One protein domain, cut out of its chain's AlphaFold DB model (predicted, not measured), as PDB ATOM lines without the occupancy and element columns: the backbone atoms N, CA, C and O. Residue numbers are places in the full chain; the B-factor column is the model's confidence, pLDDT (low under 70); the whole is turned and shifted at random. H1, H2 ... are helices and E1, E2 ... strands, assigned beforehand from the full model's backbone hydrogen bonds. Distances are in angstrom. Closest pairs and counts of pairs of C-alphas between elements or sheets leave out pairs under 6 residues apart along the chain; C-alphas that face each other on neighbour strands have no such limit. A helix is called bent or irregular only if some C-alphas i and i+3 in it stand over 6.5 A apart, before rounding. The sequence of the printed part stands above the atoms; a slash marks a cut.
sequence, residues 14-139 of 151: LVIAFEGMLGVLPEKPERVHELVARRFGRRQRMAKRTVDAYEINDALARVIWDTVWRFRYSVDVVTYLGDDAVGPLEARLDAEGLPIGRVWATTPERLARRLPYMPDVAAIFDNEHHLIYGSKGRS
ATOM      1  N   LEU A  14      -1.968 -37.907  -3.362       95.06
ATOM      2  CA  LEU A  14      -3.055 -37.212  -2.696       95.06
ATOM      3  C   LEU A  14      -3.657 -38.163  -1.676       95.06
ATOM      4  O   LEU A  14      -3.962 -39.306  -1.998       95.06
ATOM      5  N   VAL A  15      -3.815 -37.691  -0.448       96.38
ATOM      6  CA  VAL A  15      -4.444 -38.471   0.617       96.38
ATOM      7  C   VAL A  15      -5.837 -37.910   0.850       96.38
ATOM      8  O   VAL A  15      -5.999 -36.706   1.029       96.38
ATOM      9  N   ILE A  16      -6.843 -38.771   0.847       95.94
ATOM     10  CA  ILE A  16      -8.241 -38.404   1.059       95.94
ATOM     11  C   ILE A  16      -8.700 -39.066   2.356       95.94
ATOM     12  O   ILE A  16      -8.574 -40.280   2.510       95.94
ATOM     13  N   ALA A  17      -9.211 -38.281   3.304       94.56
ATOM     14  CA  ALA A  17      -9.886 -38.841   4.469       94.56
ATOM     15  C   ALA A  17     -11.110 -39.644   4.011       94.56
ATOM     16  O   ALA A  17     -11.798 -39.259   3.069       94.56
ATOM     17  N   PHE A  18     -11.390 -40.782   4.630       93.81
ATOM     18  CA  PHE A  18     -12.606 -41.516   4.327       93.81
ATOM     19  C   PHE A  18     -13.797 -40.774   4.933       93.81
ATOM     20  O   PHE A  18     -14.719 -40.387   4.224       93.81
ATOM     21  N   GLU A  19     -13.745 -40.513   6.231       88.94
ATOM     22  CA  GLU A  19     -14.812 -39.888   6.995       88.94
ATOM     23  C   GLU A  19     -15.032 -38.432   6.560       88.94
ATOM     24  O   GLU A  19     -14.091 -37.646   6.462       88.94
ATOM     25  N   GLY A  20     -16.286 -38.069   6.272       82.00
ATOM     26  CA  GLY A  20     -16.663 -36.689   5.939       82.00
ATOM     27  C   GLY A  20     -16.237 -36.225   4.540       82.00
ATOM     28  O   GLY A  20     -16.460 -35.066   4.181       82.00
ATOM     29  N   MET A  21     -15.649 -37.121   3.741       90.12
ATOM     30  CA  MET A  21     -15.184 -36.852   2.379       90.12
ATOM     31  C   MET A  21     -15.654 -37.953   1.421       90.12
ATOM     32  O   MET A  21     -16.665 -37.777   0.738       90.12
ATOM     33  N   LEU A  22     -14.928 -39.079   1.352       90.88
ATOM     34  CA  LEU A  22     -15.243 -40.187   0.443       90.88
ATOM     35  C   LEU A  22     -16.388 -41.054   0.969       90.88
ATOM     36  O   LEU A  22     -17.218 -41.499   0.184       90.88
ATOM     37  N   GLY A  23     -16.435 -41.266   2.279       89.69
ATOM     38  CA  GLY A  23     -17.536 -41.867   3.013       89.69
ATOM     39  C   GLY A  23     -18.374 -40.787   3.693       89.69
ATOM     40  O   GLY A  23     -17.889 -40.049   4.554       89.69
ATOM     41  N   VAL A  24     -19.658 -40.737   3.355       87.06
ATOM     42  CA  VAL A  24     -20.636 -39.816   3.945       87.06
ATOM     43  C   VAL A  24     -21.664 -40.622   4.727       87.06
ATOM     44  O   VAL A  24     -22.209 -41.599   4.222       87.06
ATOM     45  N   LEU A  25     -21.927 -40.245   5.979       82.12
ATOM     46  CA  LEU A  25     -23.020 -40.858   6.732       82.12
ATOM     47  C   LEU A  25     -24.357 -40.277   6.253       82.12
ATOM     48  O   LEU A  25     -24.488 -39.053   6.200       82.12
ATOM     49  N   PRO A  26     -25.369 -41.113   5.967       76.12
ATOM     50  CA  PRO A  26     -26.711 -40.614   5.701       76.12
ATOM     51  C   PRO A  26     -27.242 -39.878   6.943       76.12
ATOM     52  O   PRO A  26     -26.999 -40.310   8.071       76.12
ATOM     53  N   GLU A  27     -27.991 -38.785   6.743       62.06
ATOM     54  CA  GLU A  27     -28.419 -37.775   7.743       62.06
ATOM     55  C   GLU A  27     -29.179 -38.294   8.991       62.06
ATOM     56  O   GLU A  27     -29.614 -37.509   9.832       62.06
ATOM     57  N   LYS A  28     -29.335 -39.611   9.182       53.94
ATOM     58  CA  LYS A  28     -29.917 -40.233  10.386       53.94
ATOM     59  C   LYS A  28     -28.879 -41.074  11.157       53.94
ATOM     60  O   LYS A  28     -28.998 -42.303  11.202       53.94
ATOM     61  N   PRO A  29     -27.885 -40.438  11.807       52.44
ATOM     62  CA  PRO A  29     -26.769 -41.115  12.483       52.44
ATOM     63  C   PRO A  29     -27.157 -41.843  13.786       52.44
ATOM     64  O   PRO A  29     -26.429 -42.722  14.249       52.44
ATOM     65  N   GLU A  30     -28.312 -41.524  14.378       51.09
ATOM     66  CA  GLU A  30     -28.714 -42.002  15.713       51.09
ATOM     67  C   GLU A  30     -28.912 -43.529  15.791       51.09
ATOM     68  O   GLU A  30     -28.645 -44.138  16.824       51.09
ATOM     69  N   ARG A  31     -29.288 -44.190  14.685       51.81
ATOM     70  CA  ARG A  31     -29.460 -45.657  14.645       51.81
ATOM     71  C   ARG A  31     -28.159 -46.438  14.459       51.81
ATOM     72  O   ARG A  31     -28.105 -47.613  14.820       51.81
ATOM     73  N   VAL A  32     -27.120 -45.822  13.894       52.62
ATOM     74  CA  VAL A  32     -25.867 -46.519  13.558       52.62
ATOM     75  C   VAL A  32     -24.987 -46.661  14.800       52.62
ATOM     76  O   VAL A  32     -24.495 -47.754  15.079       52.62
ATOM     77  N   HIS A  33     -24.880 -45.610  15.618       49.03
ATOM     78  CA  HIS A  33     -24.096 -45.644  16.857       49.03
ATOM     79  C   HIS A  33     -24.656 -46.617  17.910       49.03
ATOM     80  O   HIS A  33     -23.886 -47.310  18.581       49.03
ATOM     81  N   GLU A  34     -25.981 -46.754  18.019       45.38
ATOM     82  CA  GLU A  34     -26.613 -47.661  18.990       45.38
ATOM     83  C   GLU A  34     -26.426 -49.152  18.624       45.38
ATOM     84  O   GLU A  34     -26.263 -50.012  19.497       45.38
ATOM     85  N   LEU A  35     -26.362 -49.475  17.326       50.28
ATOM     86  CA  LEU A  35     -26.132 -50.839  16.830       50.28
ATOM     87  C   LEU A  35     -24.676 -51.308  16.984       50.28
ATOM     88  O   LEU A  35     -24.430 -52.514  17.113       50.28
ATOM     89  N   VAL A  36     -23.717 -50.379  16.993       51.91
ATOM     90  CA  VAL A  36     -22.277 -50.666  17.103       51.91
ATOM     91  C   VAL A  36     -21.868 -51.014  18.545       51.91
ATOM     92  O   VAL A  36     -20.970 -51.827  18.749       51.91
ATOM     93  N   ALA A  37     -22.581 -50.521  19.563       47.84
ATOM     94  CA  ALA A  37     -22.165 -50.648  20.964       47.84
ATOM     95  C   ALA A  37     -22.453 -52.010  21.653       47.84
ATOM     96  O   ALA A  37     -21.907 -52.278  22.721       47.84
ATOM     97  N   ARG A  38     -23.305 -52.898  21.103       43.75
ATOM     98  CA  ARG A  38     -23.960 -53.967  21.907       43.75
ATOM     99  C   ARG A  38     -23.568 -55.441  21.679       43.75
ATOM    100  O   ARG A  38     -24.349 -56.320  22.046       43.75
ATOM    101  N   ARG A  39     -22.402 -55.818  21.126       40.97
ATOM    102  CA  ARG A  39     -22.063 -57.271  21.072       40.97
ATOM    103  C   ARG A  39     -20.573 -57.616  20.947       40.97
ATOM    104  O   ARG A  39     -20.004 -57.557  19.860       40.97
ATOM    105  N   PHE A  40     -19.976 -58.071  22.050       38.38
ATOM    106  CA  PHE A  40     -18.597 -58.567  22.109       38.38
ATOM    107  C   PHE A  40     -18.451 -59.955  21.461       38.38
ATOM    108  O   PHE A  40     -19.329 -60.809  21.574       38.38
ATOM    109  N   GLY A  41     -17.347 -60.129  20.724       41.22
ATOM    110  CA  GLY A  41     -17.041 -61.265  19.838       41.22
ATOM    111  C   GLY A  41     -16.958 -60.899  18.343       41.22
ATOM    112  O   GLY A  41     -16.799 -61.780  17.504       41.22
ATOM    113  N   ARG A  42     -17.113 -59.610  17.988       56.78
ATOM    114  CA  ARG A  42     -17.453 -59.141  16.630       56.78
ATOM    115  C   ARG A  42     -16.581 -58.002  16.069       56.78
ATOM    116  O   ARG A  42     -17.097 -57.269  15.245       56.78
ATOM    117  N   ARG A  43     -15.307 -57.816  16.443       58.25
ATOM    118  CA  ARG A  43     -14.519 -56.636  15.985       58.25
ATOM    119  C   ARG A  43     -14.479 -56.454  14.464       58.25
ATOM    120  O   ARG A  43     -14.942 -55.433  13.982       58.25
ATOM    121  N   GLN A  44     -14.078 -57.471  13.702       57.72
ATOM    122  CA  GLN A  44     -14.016 -57.366  12.235       57.72
ATOM    123  C   GLN A  44     -15.406 -57.249  11.580       57.72
ATOM    124  O   GLN A  44     -15.607 -56.476  10.648       57.72
ATOM    125  N   ARG A  45     -16.408 -57.983  12.091       64.75
ATOM    126  CA  ARG A  45     -17.803 -57.865  11.618       64.75
ATOM    127  C   ARG A  45     -18.422 -56.509  11.965       64.75
ATOM    128  O   ARG A  45     -19.304 -56.061  11.245       64.75
ATOM    129  N   MET A  46     -18.000 -55.892  13.062       70.94
ATOM    130  CA  MET A  46     -18.384 -54.536  13.436       70.94
ATOM    131  C   MET A  46     -17.671 -53.525  12.554       70.94
ATOM    132  O   MET A  46     -18.360 -52.704  11.984       70.94
ATOM    133  N   ALA A  47     -16.363 -53.655  12.341       78.06
ATOM    134  CA  ALA A  47     -15.607 -52.787  11.446       78.06
ATOM    135  C   ALA A  47     -16.194 -52.781  10.028       78.06
ATOM    136  O   ALA A  47     -16.485 -51.716   9.497       78.06
ATOM    137  N   LYS A  48     -16.502 -53.963   9.470       82.69
ATOM    138  CA  LYS A  48     -17.211 -54.066   8.189       82.69
ATOM    139  C   LYS A  48     -18.564 -53.356   8.215       82.69
ATOM    140  O   LYS A  48     -18.828 -52.542   7.350       82.69
ATOM    141  N   ARG A  49     -19.406 -53.615   9.222       81.94
ATOM    142  CA  ARG A  49     -20.713 -52.941   9.348       81.94
ATOM    143  C   ARG A  49     -20.592 -51.427   9.488       81.94
ATOM    144  O   ARG A  49     -21.455 -50.718   8.990       81.94
ATOM    145  N   THR A  50     -19.571 -50.953  10.195       82.19
ATOM    146  CA  THR A  50     -19.298 -49.528  10.355       82.19
ATOM    147  C   THR A  50     -18.922 -48.925   9.013       82.19
ATOM    148  O   THR A  50     -19.517 -47.925   8.642       82.19
ATOM    149  N   VAL A  51     -18.010 -49.554   8.261       86.56
ATOM    150  CA  VAL A  51     -17.667 -49.127   6.897       86.56
ATOM    151  C   VAL A  51     -18.907 -49.144   6.007       86.56
ATOM    152  O   VAL A  51     -19.188 -48.132   5.380       86.56
ATOM    153  N   ASP A  52     -19.683 -50.231   5.999       87.50
ATOM    154  CA  ASP A  52     -20.902 -50.399   5.191       87.50
ATOM    155  C   ASP A  52     -21.994 -49.356   5.506       87.50
ATOM    156  O   ASP A  52     -22.874 -49.131   4.681       87.50
ATOM    157  N   ALA A  53     -21.960 -48.718   6.682       86.38
ATOM    158  CA  ALA A  53     -22.925 -47.684   7.062       86.38
ATOM    159  C   ALA A  53     -22.682 -46.330   6.372       86.38
ATOM    160  O   ALA A  53     -23.585 -45.496   6.349       86.38
ATOM    161  N   TYR A  54     -21.482 -46.101   5.835       88.69
ATOM    162  CA  TYR A  54     -21.186 -44.924   5.020       88.69
ATOM    163  C   TYR A  54     -21.701 -45.130   3.596       88.69
ATOM    164  O   TYR A  54     -21.685 -46.244   3.079       88.69
ATOM    165  N   GLU A  55     -22.104 -44.067   2.923       90.88
ATOM    166  CA  GLU A  55     -22.341 -44.036   1.483       90.88
ATOM    167  C   GLU A  55     -21.110 -43.450   0.785       90.88
ATOM    168  O   GLU A  55     -20.438 -42.577   1.339       90.88
ATOM    169  N   ILE A  56     -20.777 -43.951  -0.407       91.81
ATOM    170  CA  ILE A  56     -19.657 -43.404  -1.178       91.81
ATOM    171  C   ILE A  56     -20.106 -42.112  -1.852       91.81
ATOM    172  O   ILE A  56     -21.164 -42.041  -2.472       91.81
ATOM    173  N   ASN A  57     -19.282 -41.078  -1.743       89.94
ATOM    174  CA  ASN A  57     -19.491 -39.821  -2.440       89.94
ATOM    175  C   ASN A  57     -19.147 -39.975  -3.931       89.94
ATOM    176  O   ASN A  57     -17.992 -39.810  -4.330       89.94
ATOM    177  N   ASP A  58     -20.158 -40.245  -4.758       88.81
ATOM    178  CA  ASP A  58     -20.020 -40.443  -6.210       88.81
ATOM    179  C   ASP A  58     -19.303 -39.291  -6.927       88.81
ATOM    180  O   ASP A  58     -18.569 -39.498  -7.899       88.81
ATOM    181  N   ALA A  59     -19.510 -38.055  -6.472       86.88
ATOM    182  CA  ALA A  59     -18.890 -36.895  -7.096       86.88
ATOM    183  C   ALA A  59     -17.375 -36.879  -6.844       86.88
ATOM    184  O   ALA A  59     -16.601 -36.606  -7.762       86.88
ATOM    185  N   LEU A  60     -16.947 -37.223  -5.626       89.00
ATOM    186  CA  LEU A  60     -15.530 -37.370  -5.298       89.00
ATOM    187  C   LEU A  60     -14.927 -38.617  -5.958       89.00
ATOM    188  O   LEU A  60     -13.819 -38.543  -6.477       89.00
ATOM    189  N   ALA A  61     -15.666 -39.725  -6.029       90.88
ATOM    190  CA  ALA A  61     -15.246 -40.930  -6.743       90.88
ATOM    191  C   ALA A  61     -14.899 -40.643  -8.216       90.88
ATOM    192  O   ALA A  61     -13.852 -41.070  -8.705       90.88
ATOM    193  N   ARG A  62     -15.721 -39.854  -8.922       89.12
ATOM    194  CA  ARG A  62     -15.428 -39.417 -10.302       89.12
ATOM    195  C   ARG A  62     -14.170 -38.559 -10.390       89.12
ATOM    196  O   ARG A  62     -13.381 -38.728 -11.316       89.12
ATOM    197  N   VAL A  63     -13.961 -37.671  -9.423       87.94
ATOM    198  CA  VAL A  63     -12.732 -36.875  -9.352       87.94
ATOM    199  C   VAL A  63     -11.510 -37.756  -9.126       87.94
ATOM    200  O   VAL A  63     -10.483 -37.507  -9.749       87.94
ATOM    201  N   ILE A  64     -11.594 -38.781  -8.277       91.19
ATOM    202  CA  ILE A  64     -10.489 -39.723  -8.049       91.19
ATOM    203  C   ILE A  64     -10.074 -40.371  -9.374       91.19
ATOM    204  O   ILE A  64      -8.887 -40.394  -9.699       91.19
ATOM    205  N   TRP A  65     -11.043 -40.806 -10.183       91.06
ATOM    206  CA  TRP A  65     -10.780 -41.308 -11.531       91.06
ATOM    207  C   TRP A  65     -10.068 -40.270 -12.410       91.06
ATOM    208  O   TRP A  65      -8.991 -40.551 -12.934       91.06
ATOM    209  N   ASP A  66     -10.604 -39.056 -12.540       86.69
ATOM    210  CA  ASP A  66      -9.953 -38.010 -13.343       86.69
ATOM    211  C   ASP A  66      -8.532 -37.696 -12.837       86.69
ATOM    212  O   ASP A  66      -7.606 -37.527 -13.631       86.69
ATOM    213  N   THR A  67      -8.332 -37.700 -11.521       87.69
ATOM    214  CA  THR A  67      -7.051 -37.432 -10.855       87.69
ATOM    215  C   THR A  67      -5.993 -38.481 -11.184       87.69
ATOM    216  O   THR A  67      -4.866 -38.134 -11.547       87.69
ATOM    217  N   VAL A  68      -6.361 -39.760 -11.121       88.94
ATOM    218  CA  VAL A  68      -5.442 -40.861 -11.426       88.94
ATOM    219  C   VAL A  68      -5.123 -40.912 -12.920       88.94
ATOM    220  O   VAL A  68      -3.957 -41.002 -13.301       88.94
ATOM    221  N   TRP A  69      -6.133 -40.805 -13.785       87.50
ATOM    222  CA  TRP A  69      -5.949 -41.053 -15.219       87.50
ATOM    223  C   TRP A  69      -5.469 -39.843 -16.012       87.50
ATOM    224  O   TRP A  69      -4.667 -40.004 -16.933       87.50
ATOM    225  N   ARG A  70      -5.941 -38.633 -15.688       85.56
ATOM    226  CA  ARG A  70      -5.566 -37.414 -16.427       85.56
ATOM    227  C   ARG A  70      -4.332 -36.752 -15.840       85.56
ATOM    228  O   ARG A  70      -3.458 -36.332 -16.591       85.56
ATOM    229  N   PHE A  71      -4.262 -36.673 -14.515       83.75
ATOM    230  CA  PHE A  71      -3.231 -35.903 -13.820       83.75
ATOM    231  C   PHE A  71      -2.091 -36.762 -13.264       83.75
ATOM    232  O   PHE A  71      -1.107 -36.216 -12.773       83.75
ATOM    233  N   ARG A  72      -2.190 -38.094 -13.386       87.00
ATOM    234  CA  ARG A  72      -1.167 -39.058 -12.959       87.00
ATOM    235  C   ARG A  72      -0.773 -38.908 -11.487       87.00
ATOM    236  O   ARG A  72       0.382 -39.128 -11.147       87.00
ATOM    237  N   TYR A  73      -1.714 -38.557 -10.613       89.44
ATOM    238  CA  TYR A  73      -1.502 -38.651  -9.168       89.44
ATOM    239  C   TYR A  73      -1.864 -40.049  -8.674       89.44
ATOM    240  O   TYR A  73      -2.781 -40.687  -9.187       89.44
ATOM    241  N   SER A  74      -1.190 -40.503  -7.621       93.12
ATOM    242  CA  SER A  74      -1.671 -41.636  -6.835       93.12
ATOM    243  C   SER A  74      -2.639 -41.121  -5.772       93.12
ATOM    244  O   SER A  74      -2.361 -40.116  -5.114       93.12
ATOM    245  N   VAL A  75      -3.784 -41.782  -5.619       94.75
ATOM    246  CA  VAL A  75      -4.774 -41.436  -4.598       94.75
ATOM    247  C   VAL A  75      -4.762 -42.498  -3.520       94.75
ATOM    248  O   VAL A  75      -4.960 -43.675  -3.794       94.75
ATOM    249  N   ASP A  76      -4.576 -42.061  -2.289       97.00
ATOM    250  CA  ASP A  76      -4.650 -42.902  -1.113       97.00
ATOM    251  C   ASP A  76      -5.805 -42.489  -0.214       97.00
ATOM    252  O   ASP A  76      -6.204 -41.322  -0.190       97.00
ATOM    253  N   VAL A  77      -6.289 -43.436   0.583       97.12
ATOM    254  CA  VAL A  77      -7.366 -43.203   1.543       97.12
ATOM    255  C   VAL A  77      -6.862 -43.416   2.962       97.12
ATOM    256  O   VAL A  77      -6.226 -44.420   3.281       97.12
ATOM    257  N   VAL A  78      -7.163 -42.467   3.841       96.50
ATOM    258  CA  VAL A  78      -6.907 -42.591   5.275       96.50
ATOM    259  C   VAL A  78      -8.224 -42.686   6.030       96.50
ATOM    260  O   VAL A  78      -9.158 -41.957   5.724       96.50
ATOM    261  N   THR A  79      -8.305 -43.575   7.015       94.06
ATOM    262  CA  THR A  79      -9.460 -43.688   7.918       94.06
ATOM    263  C   THR A  79      -9.056 -43.434   9.369       94.06
ATOM    264  O   THR A  79      -7.937 -43.724   9.800       94.06
ATOM    265  N   TYR A  80      -9.984 -42.893  10.144       91.31
ATOM    266  CA  TYR A  80      -9.892 -42.680  11.585       91.31
ATOM    267  C   TYR A  80     -10.724 -43.694  12.390       91.31
ATOM    268  O   TYR A  80     -10.659 -43.698  13.619       91.31
ATOM    269  N   LEU A  81     -11.444 -44.614  11.728       86.19
ATOM    270  CA  LEU A  81     -12.195 -45.713  12.365       86.19
ATOM    271  C   LEU A  81     -11.306 -46.763  13.065       86.19
ATOM    272  O   LEU A  81     -11.815 -47.611  13.803       86.19
ATOM    273  N   GLY A  82      -9.988 -46.713  12.848       85.25
ATOM    274  CA  GLY A  82      -8.997 -47.628  13.422       85.25
ATOM    275  C   GLY A  82      -8.596 -48.776  12.489       85.25
ATOM    276  O   GLY A  82      -9.234 -49.027  11.469       85.25
ATOM    277  N   ASP A  83      -7.512 -49.476  12.841       89.50
ATOM    278  CA  ASP A  83      -6.853 -50.459  11.958       89.50
ATOM    279  C   ASP A  83      -7.775 -51.611  11.522       89.50
ATOM    280  O   ASP A  83      -7.686 -52.090  10.393       89.50
ATOM    281  N   ASP A  84      -8.722 -52.011  12.378       87.81
ATOM    282  CA  ASP A  84      -9.699 -53.065  12.072       87.81
ATOM    283  C   ASP A  84     -10.612 -52.713  10.875       87.81
ATOM    284  O   ASP A  84     -11.203 -53.611  10.269       87.81
ATOM    285  N   ALA A  85     -10.748 -51.422  10.537       88.81
ATOM    286  CA  ALA A  85     -11.571 -50.935   9.430       88.81
ATOM    287  C   ALA A  85     -10.846 -50.921   8.077       88.81
ATOM    288  O   ALA A  85     -11.524 -50.875   7.055       88.81
ATOM    289  N   VAL A  86      -9.510 -51.023   8.050       93.88
ATOM    290  CA  VAL A  86      -8.710 -50.920   6.815       93.88
ATOM    291  C   VAL A  86      -9.090 -52.010   5.819       93.88
ATOM    292  O   VAL A  86      -9.524 -51.693   4.722       93.88
ATOM    293  N   GLY A  87      -9.032 -53.284   6.217       94.81
ATOM    294  CA  GLY A  87      -9.342 -54.396   5.310       94.81
ATOM    295  C   GLY A  87     -10.775 -54.364   4.748       94.81
ATOM    296  O   GLY A  87     -10.960 -54.535   3.544       94.81
ATOM    297  N   PRO A  88     -11.819 -54.139   5.573       93.81
ATOM    298  CA  PRO A  88     -13.173 -53.941   5.061       93.81
ATOM    299  C   PRO A  88     -13.324 -52.725   4.140       93.81
ATOM    300  O   PRO A  88     -14.100 -52.793   3.189       93.81
ATOM    301  N   LEU A  89     -12.607 -51.633   4.417       95.06
ATOM    302  CA  LEU A  89     -12.621 -50.437   3.583       95.06
ATOM    303  C   LEU A  89     -11.937 -50.683   2.235       95.06
ATOM    304  O   LEU A  89     -12.538 -50.372   1.215       95.06
ATOM    305  N   GLU A  90     -10.760 -51.310   2.214       96.50
ATOM    306  CA  GLU A  90     -10.077 -51.744   0.983       96.50
ATOM    307  C   GLU A  90     -11.006 -52.586   0.112       96.50
ATOM    308  O   GLU A  90     -11.302 -52.211  -1.018       96.50
ATOM    309  N   ALA A  91     -11.577 -53.651   0.685       95.31
ATOM    310  CA  ALA A  91     -12.477 -54.542  -0.041       95.31
ATOM    311  C   ALA A  91     -13.705 -53.816  -0.614       95.31
ATOM    312  O   ALA A  91     -14.230 -54.210  -1.655       95.31
ATOM    313  N   ARG A  92     -14.188 -52.773   0.069       94.44
ATOM    314  CA  ARG A  92     -15.298 -51.959  -0.421       94.44
ATOM    315  C   ARG A  92     -14.865 -51.050  -1.568       94.44
ATOM    316  O   ARG A  92     -15.547 -51.024  -2.582       94.44
ATOM    317  N   LEU A  93     -13.764 -50.318  -1.418       95.44
ATOM    318  CA  LEU A  93     -13.267 -49.409  -2.456       95.44
ATOM    319  C   LEU A  93     -12.898 -50.179  -3.736       95.44
ATOM    320  O   LEU A  93     -13.192 -49.703  -4.832       95.44
ATOM    321  N   ASP A  94     -12.370 -51.398  -3.590       95.81
ATOM    322  CA  ASP A  94     -12.123 -52.329  -4.695       95.81
ATOM    323  C   ASP A  94     -13.422 -52.787  -5.372       95.81
ATOM    324  O   ASP A  94     -13.494 -52.852  -6.600       95.81
ATOM    325  N   ALA A  95     -14.471 -53.088  -4.597       94.62
ATOM    326  CA  ALA A  95     -15.773 -53.486  -5.140       94.62
ATOM    327  C   ALA A  95     -16.461 -52.351  -5.919       94.62
ATOM    328  O   ALA A  95     -17.141 -52.614  -6.909       94.62
ATOM    329  N   GLU A  96     -16.243 -51.103  -5.503       92.88
ATOM    330  CA  GLU A  96     -16.659 -49.887  -6.220       92.88
ATOM    331  C   GLU A  96     -15.735 -49.563  -7.414       92.88
ATOM    332  O   GLU A  96     -15.977 -48.624  -8.173       92.88
ATOM    333  N   GLY A  97     -14.654 -50.334  -7.589       94.12
ATOM    334  CA  GLY A  97     -13.684 -50.178  -8.665       94.12
ATOM    335  C   GLY A  97     -12.846 -48.904  -8.568       94.12
ATOM    336  O   GLY A  97     -12.328 -48.454  -9.585       94.12
ATOM    337  N   LEU A  98     -12.719 -48.277  -7.396       94.19
ATOM    338  CA  LEU A  98     -11.981 -47.020  -7.276       94.19
ATOM    339  C   LEU A  98     -10.465 -47.255  -7.381       94.19
ATOM    340  O   LEU A  98      -9.944 -48.159  -6.732       94.19
ATOM    341  N   PRO A  99      -9.723 -46.431  -8.148       94.12
ATOM    342  CA  PRO A  99      -8.284 -46.601  -8.329       94.12
ATOM    343  C   PRO A  99      -7.505 -46.058  -7.119       94.12
ATOM    344  O   PRO A  99      -6.852 -45.016  -7.193       94.12
ATOM    345  N   ILE A 100      -7.601 -46.755  -5.986       95.81
ATOM    346  CA  ILE A 100      -6.950 -46.389  -4.724       95.81
ATOM    347  C   ILE A 100      -5.611 -47.121  -4.598       95.81
ATOM    348  O   ILE A 100      -5.521 -48.321  -4.831       95.81
ATOM    349  N   GLY A 101      -4.554 -46.393  -4.239       92.25
ATOM    350  CA  GLY A 101      -3.212 -46.939  -4.053       92.25
ATOM    351  C   GLY A 101      -3.068 -47.672  -2.724       92.25
ATOM    352  O   GLY A 101      -2.782 -48.865  -2.685       92.25
ATOM    353  N   ARG A 102      -3.224 -46.944  -1.617       95.25
ATOM    354  CA  ARG A 102      -3.137 -47.480  -0.256       95.25
ATOM    355  C   ARG A 102      -4.300 -47.011   0.600       95.25
ATOM    356  O   ARG A 102      -4.711 -45.855   0.520       95.25
ATOM    357  N   VAL A 103      -4.734 -47.893   1.496       97.06
ATOM    358  CA  VAL A 103      -5.655 -47.575   2.585       97.06
ATOM    359  C   VAL A 103      -4.949 -47.830   3.913       97.06
ATOM    360  O   VAL A 103      -4.273 -48.841   4.087       97.06
ATOM    361  N   TRP A 104      -5.056 -46.909   4.867       97.38
ATOM    362  CA  TRP A 104      -4.536 -47.136   6.219       97.38
ATOM    363  C   TRP A 104      -5.329 -46.367   7.266       97.38
ATOM    364  O   TRP A 104      -5.960 -45.353   6.969       97.38
ATOM    365  N   ALA A 105      -5.242 -46.820   8.516       93.94
ATOM    366  CA  ALA A 105      -5.821 -46.106   9.638       93.94
ATOM    367  C   ALA A 105      -4.780 -45.266  10.384       93.94
ATOM    368  O   ALA A 105      -3.587 -45.583  10.443       93.94
ATOM    369  N   THR A 106      -5.220 -44.148  10.953       94.69
ATOM    370  CA  THR A 106      -4.387 -43.309  11.819       94.69
ATOM    371  C   THR A 106      -5.248 -42.405  12.701       94.69
ATOM    372  O   THR A 106      -6.453 -42.600  12.798       94.69
ATOM    373  N   THR A 107      -4.633 -41.428  13.370       92.06
ATOM    374  CA  THR A 107      -5.360 -40.288  13.947       92.06
ATOM    375  C   THR A 107      -4.918 -39.003  13.255       92.06
ATOM    376  O   THR A 107      -3.775 -38.946  12.775       92.06
ATOM    377  N   PRO A 108      -5.759 -37.959  13.236       91.88
ATOM    378  CA  PRO A 108      -5.411 -36.690  12.612       91.88
ATOM    379  C   PRO A 108      -4.056 -36.136  13.112       91.88
ATOM    380  O   PRO A 108      -3.191 -35.767  12.316       91.88
ATOM    381  N   GLU A 109      -3.779 -36.193  14.415       93.75
ATOM    382  CA  GLU A 109      -2.529 -35.701  15.014       93.75
ATOM    383  C   GLU A 109      -1.318 -36.549  14.622       93.75
ATOM    384  O   GLU A 109      -0.222 -36.027  14.402       93.75
ATOM    385  N   ARG A 110      -1.489 -37.876  14.552       93.44
ATOM    386  CA  ARG A 110      -0.416 -38.783  14.125       93.44
ATOM    387  C   ARG A 110      -0.073 -38.555  12.660       93.44
ATOM    388  O   ARG A 110       1.112 -38.533  12.328       93.44
ATOM    389  N   LEU A 111      -1.075 -38.350  11.805       94.19
ATOM    390  CA  LEU A 111      -0.860 -38.006  10.403       94.19
ATOM    391  C   LEU A 111      -0.132 -36.668  10.277       94.19
ATOM    392  O   LEU A 111       0.906 -36.609   9.624       94.19
ATOM    393  N   ALA A 112      -0.598 -35.635  10.984       94.19
ATOM    394  CA  ALA A 112       0.020 -34.310  10.983       94.19
ATOM    395  C   ALA A 112       1.516 -34.356  11.334       94.19
ATOM    396  O   ALA A 112       2.340 -33.756  10.646       94.19
ATOM    397  N   ARG A 113       1.894 -35.142  12.351       95.19
ATOM    398  CA  ARG A 113       3.302 -35.331  12.749       95.19
ATOM    399  C   ARG A 113       4.136 -36.100  11.723       95.19
ATOM    400  O   ARG A 113       5.351 -35.931  11.692       95.19
ATOM    401  N   ARG A 114       3.516 -36.963  10.914       94.31
ATOM    402  CA  ARG A 114       4.207 -37.758   9.885       94.31
ATOM    403  C   ARG A 114       4.406 -36.996   8.580       94.31
ATOM    404  O   ARG A 114       5.370 -37.278   7.878       94.31
ATOM    405  N   LEU A 115       3.548 -36.026   8.269       93.19
ATOM    406  CA  LEU A 115       3.575 -35.290   7.000       93.19
ATOM    407  C   LEU A 115       4.908 -34.639   6.619       93.19
ATOM    408  O   LEU A 115       5.235 -34.682   5.428       93.19
ATOM    409  N   PRO A 116       5.693 -34.063   7.554       92.25
ATOM    410  CA  PRO A 116       7.016 -33.533   7.227       92.25
ATOM    411  C   PRO A 116       7.964 -34.590   6.643       92.25
ATOM    412  O   PRO A 116       8.869 -34.251   5.889       92.25
ATOM    413  N   TYR A 117       7.731 -35.869   6.950       92.94
ATOM    414  CA  TYR A 117       8.518 -37.014   6.484       92.94
ATOM    415  C   TYR A 117       7.895 -37.724   5.273       92.94
ATOM    416  O   TYR A 117       8.364 -38.788   4.876       92.94
ATOM    417  N   MET A 118       6.833 -37.160   4.693       92.75
ATOM    418  CA  MET A 118       6.137 -37.689   3.518       92.75
ATOM    419  C   MET A 118       6.224 -36.663   2.377       92.75
ATOM    420  O   MET A 118       5.241 -35.966   2.101       92.75
ATOM    421  N   PRO A 119       7.410 -36.471   1.765       90.06
ATOM    422  CA  PRO A 119       7.614 -35.464   0.721       90.06
ATOM    423  C   PRO A 119       6.827 -35.769  -0.561       90.06
ATOM    424  O   PRO A 119       6.497 -34.853  -1.302       90.06
ATOM    425  N   ASP A 120       6.486 -37.038  -0.775       91.25
ATOM    426  CA  ASP A 120       5.659 -37.551  -1.865       91.25
ATOM    427  C   ASP A 120       4.173 -37.183  -1.723       91.25
ATOM    428  O   ASP A 120       3.454 -37.170  -2.718       91.25
ATOM    429  N   VAL A 121       3.697 -36.850  -0.518       94.25
ATOM    430  CA  VAL A 121       2.316 -36.383  -0.307       94.25
ATOM    431  C   VAL A 121       2.203 -34.904  -0.656       94.25
ATOM    432  O   VAL A 121       2.724 -34.049   0.069       94.25
ATOM    433  N   ALA A 122       1.480 -34.612  -1.735       93.31
ATOM    434  CA  ALA A 122       1.234 -33.262  -2.225       93.31
ATOM    435  C   ALA A 122       0.129 -32.546  -1.428       93.31
ATOM    436  O   ALA A 122       0.280 -31.373  -1.087       93.31
ATOM    437  N   ALA A 123      -0.955 -33.249  -1.081       93.69
ATOM    438  CA  ALA A 123      -2.056 -32.696  -0.293       93.69
ATOM    439  C   ALA A 123      -2.801 -33.773   0.509       93.69
ATOM    440  O   ALA A 123      -2.814 -34.945   0.127       93.69
ATOM    441  N   ILE A 124      -3.445 -33.346   1.600       94.94
ATOM    442  CA  ILE A 124      -4.456 -34.124   2.320       94.94
ATOM    443  C   ILE A 124      -5.791 -33.399   2.233       94.94
ATOM    444  O   ILE A 124      -5.886 -32.235   2.626       94.94
ATOM    445  N   PHE A 125      -6.809 -34.112   1.773       94.12
ATOM    446  CA  PHE A 125      -8.182 -33.641   1.720       94.12
ATOM    447  C   PHE A 125      -8.978 -34.194   2.901       94.12
ATOM    448  O   PHE A 125      -9.215 -35.398   2.984       94.12
ATOM    449  N   ASP A 126      -9.370 -33.302   3.806       91.31
ATOM    450  CA  ASP A 126     -10.107 -33.622   5.030       91.31
ATOM    451  C   ASP A 126     -10.941 -32.407   5.450       91.31
ATOM    452  O   ASP A 126     -10.399 -31.337   5.731       91.31
ATOM    453  N   ASN A 127     -12.262 -32.544   5.499       86.69
ATOM    454  CA  ASN A 127     -13.130 -31.416   5.824       86.69
ATOM    455  C   ASN A 127     -13.108 -31.013   7.299       86.69
ATOM    456  O   ASN A 127     -13.291 -29.836   7.604       86.69
ATOM    457  N   GLU A 128     -12.836 -31.943   8.204       84.88
ATOM    458  CA  GLU A 128     -12.905 -31.698   9.643       84.88
ATOM    459  C   GLU A 128     -11.557 -31.228  10.193       84.88
ATOM    460  O   GLU A 128     -11.494 -30.331  11.034       84.88
ATOM    461  N   HIS A 129     -10.463 -31.786   9.673       88.81
ATOM    462  CA  HIS A 129      -9.142 -31.633  10.270       88.81
ATOM    463  C   HIS A 129      -8.143 -30.867   9.401       88.81
ATOM    464  O   HIS A 129      -7.015 -30.684   9.842       88.81
ATOM    465  N   HIS A 130      -8.493 -30.371   8.205       87.69
ATOM    466  CA  HIS A 130      -7.519 -29.759   7.277       87.69
ATOM    467  C   HIS A 130      -6.524 -28.771   7.915       87.69
ATOM    468  O   HIS A 130      -5.347 -28.773   7.555       87.69
ATOM    469  N   LEU A 131      -6.962 -27.949   8.876       90.31
ATOM    470  CA  LEU A 131      -6.109 -26.956   9.539       90.31
ATOM    471  C   LEU A 131      -4.929 -27.574  10.302       90.31
ATOM    472  O   LEU A 131      -3.885 -26.935  10.431       90.31
ATOM    473  N   ILE A 132      -5.046 -28.817  10.775       92.19
ATOM    474  CA  ILE A 132      -3.973 -29.468  11.537       92.19
ATOM    475  C   ILE A 132      -2.826 -29.949  10.636       92.19
ATOM    476  O   ILE A 132      -1.726 -30.206  11.122       92.19
ATOM    477  N   TYR A 133      -3.065 -30.079   9.327       91.31
ATOM    478  CA  TYR A 133      -2.077 -30.552   8.350       91.31
ATOM    479  C   TYR A 133      -1.216 -29.426   7.765       91.31
ATOM    480  O   TYR A 133      -0.391 -29.664   6.877       91.31
ATOM    481  N   GLY A 134      -1.398 -28.193   8.249       90.69
ATOM    482  CA  GLY A 134      -0.645 -27.026   7.807       90.69
ATOM    483  C   GLY A 134      -0.789 -26.783   6.305       90.69
ATOM    484  O   GLY A 134      -1.880 -26.863   5.744       90.69
ATOM    485  N   SER A 135       0.328 -26.517   5.624       90.69
ATOM    486  CA  SER A 135       0.340 -26.150   4.199       90.69
ATOM    487  C   SER A 135      -0.133 -27.253   3.246       90.69
ATOM    488  O   SER A 135      -0.443 -26.950   2.092       90.69
ATOM    489  N   LYS A 136      -0.218 -28.511   3.701       91.31
ATOM    490  CA  LYS A 136      -0.710 -29.648   2.905       91.31
ATOM    491  C   LYS A 136      -2.209 -29.903   3.077       91.31
ATOM    492  O   LYS A 136      -2.784 -30.625   2.268       91.31
ATOM    493  N   GLY A 137      -2.839 -29.326   4.099       91.88
ATOM    494  CA  GLY A 137      -4.261 -29.515   4.374       91.88
ATOM    495  C   GLY A 137      -5.151 -28.777   3.382       91.88
ATOM    496  O   GLY A 137      -4.913 -27.612   3.057       91.88
ATOM    497  N   ARG A 138      -6.182 -29.456   2.887       91.94
ATOM    498  CA  ARG A 138      -7.198 -28.908   1.989       91.94
ATOM    499  C   ARG A 138      -8.573 -29.359   2.477       91.94
ATOM    500  O   ARG A 138      -8.756 -30.525   2.812       91.94
ATOM    501  N   SER A 139      -9.532 -28.442   2.487       86.81
ATOM    502  CA  SER A 139     -10.953 -28.770   2.623       86.81
ATOM    503  C   SER A 139     -11.610 -28.627   1.257       86.81
ATOM    504  O   SER A 139     -11.242 -27.745   0.476       86.81
TER     505      SER A 139
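Overview. This is residues 14 to 139 of the 151 residues of an uncharacterized protein of Streptomyces sp. BK022 (UniProt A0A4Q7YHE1). A strongly twisted sheet of four parallel strands has helices on both faces: H4 along edge strand E3 on one face, H5 and H6 side by side on the other. H3 also packs on the sheet, while H1 and H2 make one end of the longest axis, H2 packing on H4. The 126 printed residues hold six named helices and four strands, along the chain E1 H1 H2 H3 E2 H4 E3 H5 E4 H6, and the class is mixed. The sheet's order is E3 E2 E1 E4. The whole is compact, with a radius of gyration of the C-alphas of 14.8 A and spans of 42 by 30 by 25 A.

Along the chain. In the sheet, E3 is residues 103 to 105, E2 residues 74 to 79 (16.8 A), E1 residues 14 to 17 and E4 residues 121 to 125. E1 begins at C-alpha 14 (-3.055, -37.212, -2.696). H3 is residues 58 to 71, 19.0 A long, and H4 residues 83 to 95, 19.5 A long. H5 is residues 108 to 117, 15.2 A long, and H6 residues 130 to 136, with C-alpha 136 at (-0.710, -29.648, 2.905). H1 is residues 30 to 36 and H2 residues 43 to 52. H6 is irregular, with C-alphas 132 and 135 9.1 A apart; H4 and H5 are only just irregular, with 6.9 A from C-alpha 84 to 87 and from 113 to 116.

Arrangement. N 104 and O 77 are within hydrogen-bond range across E3 and E2 at 3.2 A, N 76 and O 14 across E2 and E1 at 2.8 A, and N 15 and O 123 across E1 and E4 at 3.0 A. H4 lies over E3 at a height over the sheet of 8.4 A and runs along the strands, at 21 degrees to E3 on the local plane. E2, H4, E3 is a strand-helix-strand unit, two parallel neighbours with a helix between, and its crossover is right-handed. H5 and H6 are on the opposite face from H4; they touch at Ala 112 and Tyr 133, C-alphas 5.0 A apart, at a shallow tilt of 12 degrees, the same way. H3 is on the sheet, its Val 68 closest to Ser 74 of E2, C-alphas 6.0 A apart. H2 touches residues 84 to 89 of H4 at a steep tilt of 43 degrees, the closest C-alphas being those of Ala 47 and Ala 85, 4.9 A. H1 and H2, a helical hairpin, only just touch, with 3 pairs of C-alphas within 8 A, the closest those of Val 36 and Met 46, 6.6 A. Each O i to N i+4 pair is within hydrogen-bond range in H2 and H3, but 7 of 9 in H4, 4 of 6 in H5, 1 of 3 in H1 and 0 of 3 in H6, where 2 of 4 O i to N i+3 pairs are in range, as in H1.

Size, cuts and confidence. The C-alphas farthest apart are those of Phe 40 and Arg 70, 45.9 A. The printed part has no cut, and the link from E1 to H1, 12 residues, is long. Mean pLDDT of the printed part is 84.8; residues 27 to 45 are under 70.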